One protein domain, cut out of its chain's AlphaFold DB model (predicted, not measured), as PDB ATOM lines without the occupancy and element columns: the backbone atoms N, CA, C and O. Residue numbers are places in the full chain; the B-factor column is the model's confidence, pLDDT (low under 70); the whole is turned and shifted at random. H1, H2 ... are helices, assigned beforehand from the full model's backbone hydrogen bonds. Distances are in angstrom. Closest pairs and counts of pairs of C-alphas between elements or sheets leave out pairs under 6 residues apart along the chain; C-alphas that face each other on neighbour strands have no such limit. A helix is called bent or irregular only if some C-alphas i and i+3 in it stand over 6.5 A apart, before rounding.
ATOM      1  N   GLU A  26    -116.345  50.044 110.455       77.50
ATOM      2  CA  GLU A  26    -117.736  50.260 110.073       77.50
ATOM      3  C   GLU A  26    -117.796  50.739 108.619       77.50
ATOM      4  O   GLU A  26    -117.245  51.801 108.313       77.50
ATOM      5  N   PRO A  27    -118.510  50.036 107.715       73.12
ATOM      6  CA  PRO A  27    -118.615  50.454 106.317       73.12
ATOM      7  C   PRO A  27    -119.214  51.856 106.146       73.12
ATOM      8  O   PRO A  27    -118.949  52.527 105.154       73.12
ATOM      9  N   LYS A  28    -120.019  52.306 107.119       74.62
ATOM     10  CA  LYS A  28    -120.664  53.627 107.123       74.62
ATOM     11  C   LYS A  28    -119.784  54.733 107.716       74.62
ATOM     12  O   LYS A  28    -120.079  55.904 107.497       74.62
ATOM     13  N   GLN A  29    -118.722  54.390 108.448       74.12
ATOM     14  CA  GLN A  29    -117.866  55.359 109.131       74.12
ATOM     15  C   GLN A  29    -116.391  54.951 109.043       74.12
ATOM     16  O   GLN A  29    -115.752  54.559 110.020       74.12
ATOM     17  N   ILE A  30    -115.831  55.069 107.839       76.19
ATOM     18  CA  ILE A  30    -114.425  54.748 107.590       76.19
ATOM     19  C   ILE A  30    -113.527  55.766 108.324       76.19
ATOM     20  O   ILE A  30    -113.702  56.977 108.147       76.19
ATOM     21  N   PRO A  31    -112.543  55.325 109.133       77.19
ATOM     22  CA  PRO A  31    -111.643  56.232 109.842       77.19
ATOM     23  C   PRO A  31    -110.761  57.021 108.869       77.19
ATOM     24  O   PRO A  31    -109.810  56.485 108.336       77.19
ATOM     25  N   THR A  32    -110.997  58.315 108.662       76.56
ATOM     26  CA  THR A  32    -110.225  59.108 107.678       76.56
ATOM     27  C   THR A  32    -108.854  59.574 108.176       76.56
ATOM     28  O   THR A  32    -107.971  59.892 107.385       76.56
ATOM     29  N   LYS A  33    -108.657  59.625 109.500       78.69
ATOM     30  CA  LYS A  33    -107.467  60.229 110.128       78.69
ATOM     31  C   LYS A  33    -106.374  59.235 110.520       78.69
ATOM     32  O   LYS A  33    -105.288  59.665 110.892       78.69
ATOM     33  N   LYS A  34    -106.653  57.930 110.492       79.69
ATOM     34  CA  LYS A  34    -105.701  56.891 110.912       79.69
ATOM     35  C   LYS A  34    -105.135  56.164 109.695       79.69
ATOM     36  O   LYS A  34    -105.846  55.960 108.713       79.69
ATOM     37  N   SER A  35    -103.874  55.747 109.786       73.62
ATOM     38  CA  SER A  35    -103.285  54.814 108.819       73.62
ATOM     39  C   SER A  35    -104.103  53.509 108.804       73.62
ATOM     40  O   SER A  35    -104.539  53.085 109.879       73.62
ATOM     41  N   PRO A  36    -104.356  52.883 107.638       80.00
ATOM     42  CA  PRO A  36    -103.862  53.253 106.301       80.00
ATOM     43  C   PRO A  36    -104.744  54.267 105.544       80.00
ATOM     44  O   PRO A  36    -104.316  54.844 104.549       80.00
ATOM     45  N   PHE A  37    -105.957  54.552 106.020       82.44
ATOM     46  CA  PHE A  37    -106.935  55.405 105.329       82.44
ATOM     47  C   PHE A  37    -106.480  56.852 105.109       82.44
ATOM     48  O   PHE A  37    -106.788  57.457 104.077       82.44
ATOM     49  N   SER A  38    -105.718  57.406 106.055       81.56
ATOM     50  CA  SER A  38    -105.129  58.738 105.908       81.56
ATOM     51  C   SER A  38    -104.113  58.802 104.765       81.56
ATOM     52  O   SER A  38    -104.003  59.839 104.118       81.56
ATOM     53  N   ALA A  39    -103.402  57.700 104.489       81.69
ATOM     54  CA  ALA A  39    -102.449  57.632 103.386       81.69
ATOM     55  C   ALA A  39    -103.179  57.661 102.040       81.69
ATOM     56  O   ALA A  39    -102.836  58.477 101.190       81.69
ATOM     57  N   PHE A  40    -104.250  56.880 101.875       81.88
ATOM     58  CA  PHE A  40    -105.066  56.922 100.655       81.88
ATOM     59  C   PHE A  40    -105.710  58.300 100.438       81.88
ATOM     60  O   PHE A  40    -105.639  58.862  99.352       81.88
ATOM     61  N   SER A  41    -106.263  58.904 101.495       79.69
ATOM     62  CA  SER A  41    -106.932  60.216 101.411       79.69
ATOM     63  C   SER A  41    -105.985  61.371 101.040       79.69
ATOM     64  O   SER A  41    -106.426  62.404 100.513       79.69
ATOM     65  N   GLY A  42    -104.690  61.202 101.329       79.44
ATOM     66  CA  GLY A  42    -103.627  62.145 100.996       79.44
ATOM     67  C   GLY A  42    -103.284  62.205  99.505       79.44
ATOM     68  O   GLY A  42    -102.735  63.214  99.073       79.44
ATOM     69  N   HIS A  43    -103.658  61.191  98.719       81.75
ATOM     70  CA  HIS A  43    -103.336  61.084  97.295       81.75
ATOM     71  C   HIS A  43    -104.606  61.278  96.448       81.75
ATOM     72  O   HIS A  43    -105.317  60.316  96.173       81.75
ATOM     73  N   PRO A  44    -104.953  62.524  96.065       79.00
ATOM     74  CA  PRO A  44    -106.184  62.794  95.321       79.00
ATOM     75  C   PRO A  44    -106.188  62.278  93.888       79.00
ATOM     76  O   PRO A  44    -107.248  61.931  93.385       79.00
ATOM     77  N   PHE A  45    -105.029  62.283  93.233       81.06
ATOM     78  CA  PHE A  45    -104.882  61.877  91.843       81.06
ATOM     79  C   PHE A  45    -104.124  60.556  91.823       81.06
ATOM     80  O   PHE A  45    -102.947  60.513  92.181       81.06
ATOM     81  N   VAL A  46    -104.814  59.484  91.441       80.75
ATOM     82  CA  VAL A  46    -104.256  58.133  91.354       80.75
ATOM     83  C   VAL A  46    -104.493  57.622  89.942       80.75
ATOM     84  O   VAL A  46    -105.632  57.563  89.490       80.75
ATOM     85  N   HIS A  47    -103.414  57.295  89.235       78.31
ATOM     86  CA  HIS A  47    -103.503  56.792  87.864       78.31
ATOM     87  C   HIS A  47    -103.724  55.277  87.820       78.31
ATOM     88  O   HIS A  47    -104.580  54.794  87.085       78.31
ATOM     89  N   SER A  48    -102.967  54.536  88.629       81.94
ATOM     90  CA  SER A  48    -103.031  53.082  88.724       81.94
ATOM     91  C   SER A  48    -103.073  52.647  90.186       81.94
ATOM     92  O   SER A  48    -102.593  53.335  91.088       81.94
ATOM     93  N   THR A  49    -103.702  51.507  90.443       84.12
ATOM     94  CA  THR A  49    -103.707  50.864  91.758       84.12
ATOM     95  C   THR A  49    -103.585  49.372  91.548       84.12
ATOM     96  O   THR A  49    -104.334  48.789  90.769       84.12
ATOM     97  N   GLU A  50    -102.644  48.770  92.258       87.50
ATOM     98  CA  GLU A  50    -102.398  47.338  92.223       87.50
ATOM     99  C   GLU A  50    -102.753  46.737  93.579       87.50
ATOM    100  O   GLU A  50    -102.468  47.315  94.631       87.50
ATOM    101  N   LEU A  51    -103.404  45.575  93.553       87.25
ATOM    102  CA  LEU A  51    -103.785  44.830  94.743       87.25
ATOM    103  C   LEU A  51    -103.125  43.456  94.688       87.25
ATOM    104  O   LEU A  51    -103.411  42.658  93.799       87.25
ATOM    105  N   ILE A  52    -102.265  43.184  95.665       90.12
ATOM    106  CA  ILE A  52    -101.589  41.896  95.814       90.12
ATOM    107  C   ILE A  52    -102.341  41.087  96.872       90.12
ATOM    108  O   ILE A  52    -102.555  41.566  97.987       90.12
ATOM    109  N   LEU A  53    -102.740  39.866  96.519       88.62
ATOM    110  CA  LEU A  53    -103.443  38.931  97.398       88.62
ATOM    111  C   LEU A  53    -102.754  37.558  97.362       88.62
ATOM    112  O   LEU A  53    -102.235  37.180  96.311       88.62
ATOM    113  N   PRO A  54    -102.778  36.797  98.470       93.69
ATOM    114  CA  PRO A  54    -102.462  35.373  98.453       93.69
ATOM    115  C   PRO A  54    -103.379  34.603  97.493       93.69
ATOM    116  O   PRO A  54    -104.568  34.917  97.370       93.69
ATOM    117  N   GLU A  55    -102.826  33.590  96.830       92.25
ATOM    118  CA  GLU A  55    -103.514  32.813  95.793       92.25
ATOM    119  C   GLU A  55    -104.769  32.117  96.337       92.25
ATOM    120  O   GLU A  55    -105.808  32.078  95.679       92.25
ATOM    121  N   GLU A  56    -104.714  31.663  97.587       92.88
ATOM    122  CA  GLU A  56    -105.761  30.873  98.234       92.88
ATOM    123  C   GLU A  56    -107.058  31.663  98.438       92.88
ATOM    124  O   GLU A  56    -108.146  31.087  98.467       92.88
ATOM    125  N   ILE A  57    -106.954  32.987  98.589       91.50
ATOM    126  CA  ILE A  57    -108.104  33.866  98.838       91.50
ATOM    127  C   ILE A  57    -108.495  34.693  97.616       91.50
ATOM    128  O   ILE A  57    -109.523  35.372  97.654       91.50
ATOM    129  N   TYR A  58    -107.697  34.648  96.545       91.12
ATOM    130  CA  TYR A  58    -107.864  35.514  95.384       91.12
ATOM    131  C   TYR A  58    -109.264  35.389  94.784       91.12
ATOM    132  O   TYR A  58    -109.982  36.382  94.704       91.12
ATOM    133  N   GLN A  59    -109.683  34.171  94.434       87.69
ATOM    134  CA  GLN A  59    -110.968  33.949  93.762       87.69
ATOM    135  C   GLN A  59    -112.150  34.374  94.646       87.69
ATOM    136  O   GLN A  59    -113.047  35.077  94.193       87.69
ATOM    137  N   THR A  60    -112.104  34.042  95.937       87.19
ATOM    138  CA  THR A  60    -113.169  34.367  96.898       87.19
ATOM    139  C   THR A  60    -113.330  35.875  97.116       87.19
ATOM    140  O   THR A  60    -114.442  36.376  97.280       87.19
ATOM    141  N   VAL A  61    -112.219  36.617  97.155       89.56
ATOM    142  CA  VAL A  61    -112.228  38.055  97.453       89.56
ATOM    143  C   VAL A  61    -112.451  38.888  96.191       89.56
ATOM    144  O   VAL A  61    -113.149  39.905  96.249       89.56
ATOM    145  N   TRP A  62    -111.894  38.474  95.051       90.19
ATOM    146  CA  TRP A  62    -111.878  39.279  93.830       90.19
ATOM    147  C   TRP A  62    -113.273  39.556  93.268       90.19
ATOM    148  O   TRP A  62    -113.538  40.684  92.859       90.19
ATOM    149  N   ASP A  63    -114.205  38.606  93.334       87.38
ATOM    150  CA  ASP A  63    -115.587  38.825  92.879       87.38
ATOM    151  C   ASP A  63    -116.296  39.914  93.704       87.38
ATOM    152  O   ASP A  63    -117.010  40.781  93.188       87.38
ATOM    153  N   THR A  64    -116.038  39.936  95.014       88.25
ATOM    154  CA  THR A  64    -116.586  40.959  95.919       88.25
ATOM    155  C   THR A  64    -115.927  42.322  95.700       88.25
ATOM    156  O   THR A  64    -116.571  43.359  95.862       88.25
ATOM    157  N   VAL A  65    -114.637  42.342  95.367       87.50
ATOM    158  CA  VAL A  65    -113.890  43.579  95.107       87.50
ATOM    159  C   VAL A  65    -114.286  44.165  93.755       87.50
ATOM    160  O   VAL A  65    -114.697  45.319  93.693       87.50
ATOM    161  N   SER A  66    -114.239  43.366  92.691       86.88
ATOM    162  CA  SER A  66    -114.563  43.785  91.323       86.88
ATOM    163  C   SER A  66    -115.996  44.301  91.190       86.88
ATOM    164  O   SER A  66    -116.208  45.321  90.544       86.88
ATOM    165  N   SER A  67    -116.967  43.688  91.878       86.00
ATOM    166  CA  SER A  67    -118.356  44.176  91.906       86.00
ATOM    167  C   SER A  67    -118.536  45.528  92.606       86.00
ATOM    168  O   SER A  67    -119.512  46.228  92.339       86.00
ATOM    169  N   LYS A  68    -117.612  45.920  93.494       84.62
ATOM    170  CA  LYS A  68    -117.637  47.212  94.204       84.62
ATOM    171  C   LYS A  68    -116.796  48.293  93.534       84.62
ATOM    172  O   LYS A  68    -116.960  49.467  93.865       84.62
ATOM    173  N   ILE A  69    -115.891  47.924  92.633       82.56
ATOM    174  CA  ILE A  69    -115.090  48.885  91.880       82.56
ATOM    175  C   ILE A  69    -115.975  49.469  90.776       82.56
ATOM    176  O   ILE A  69    -116.294  48.812  89.788       82.56
TER     177      ILE A  69
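This is residues 26 to 69 of the 167 residues of an uncharacterized protein of Uncinocarpus reesii (strain UAMH 1704) (UniProt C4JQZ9). The model is an open arc without a packed core: the longer helix H2 makes one arm, and a long unnamed link, residues 43 to 54, swings from it to the short helix H1, beyond which the leading stretch, residues 26 to 36, continues the arc. The printed part has 44 residues with two named helices, H1 then H2, and no named strand; the class is all helix, though under half of the residues, 18, are in named elements. The whole is loose, with a radius of gyration of the C-alphas of 12.9 A and spans of 31 by 27 by 19 A.

H2, residues 55 to 66, and H1, residues 37 to 42, are apart. H2 is irregular: C-alphas 56 and 59 are 7.5 A apart. In H1 every O i to N i+4 pair is within hydrogen-bond range; in H2, 4 of 8 are.

H2 measures 16.2 A from C-alpha 55 at (-103.514, 32.813, 95.793) to C-alpha 66 at (-114.563, 43.785, 91.323). H1 measures 8.7 A, from C-alpha 37 at (-106.935, 55.405, 105.329).

The C-alphas farthest apart, of Pro 44 and Glu 56, are 32.1 A apart. The link from H1 to H2 is long. The printed part has no cut, and no printed residue is under 70.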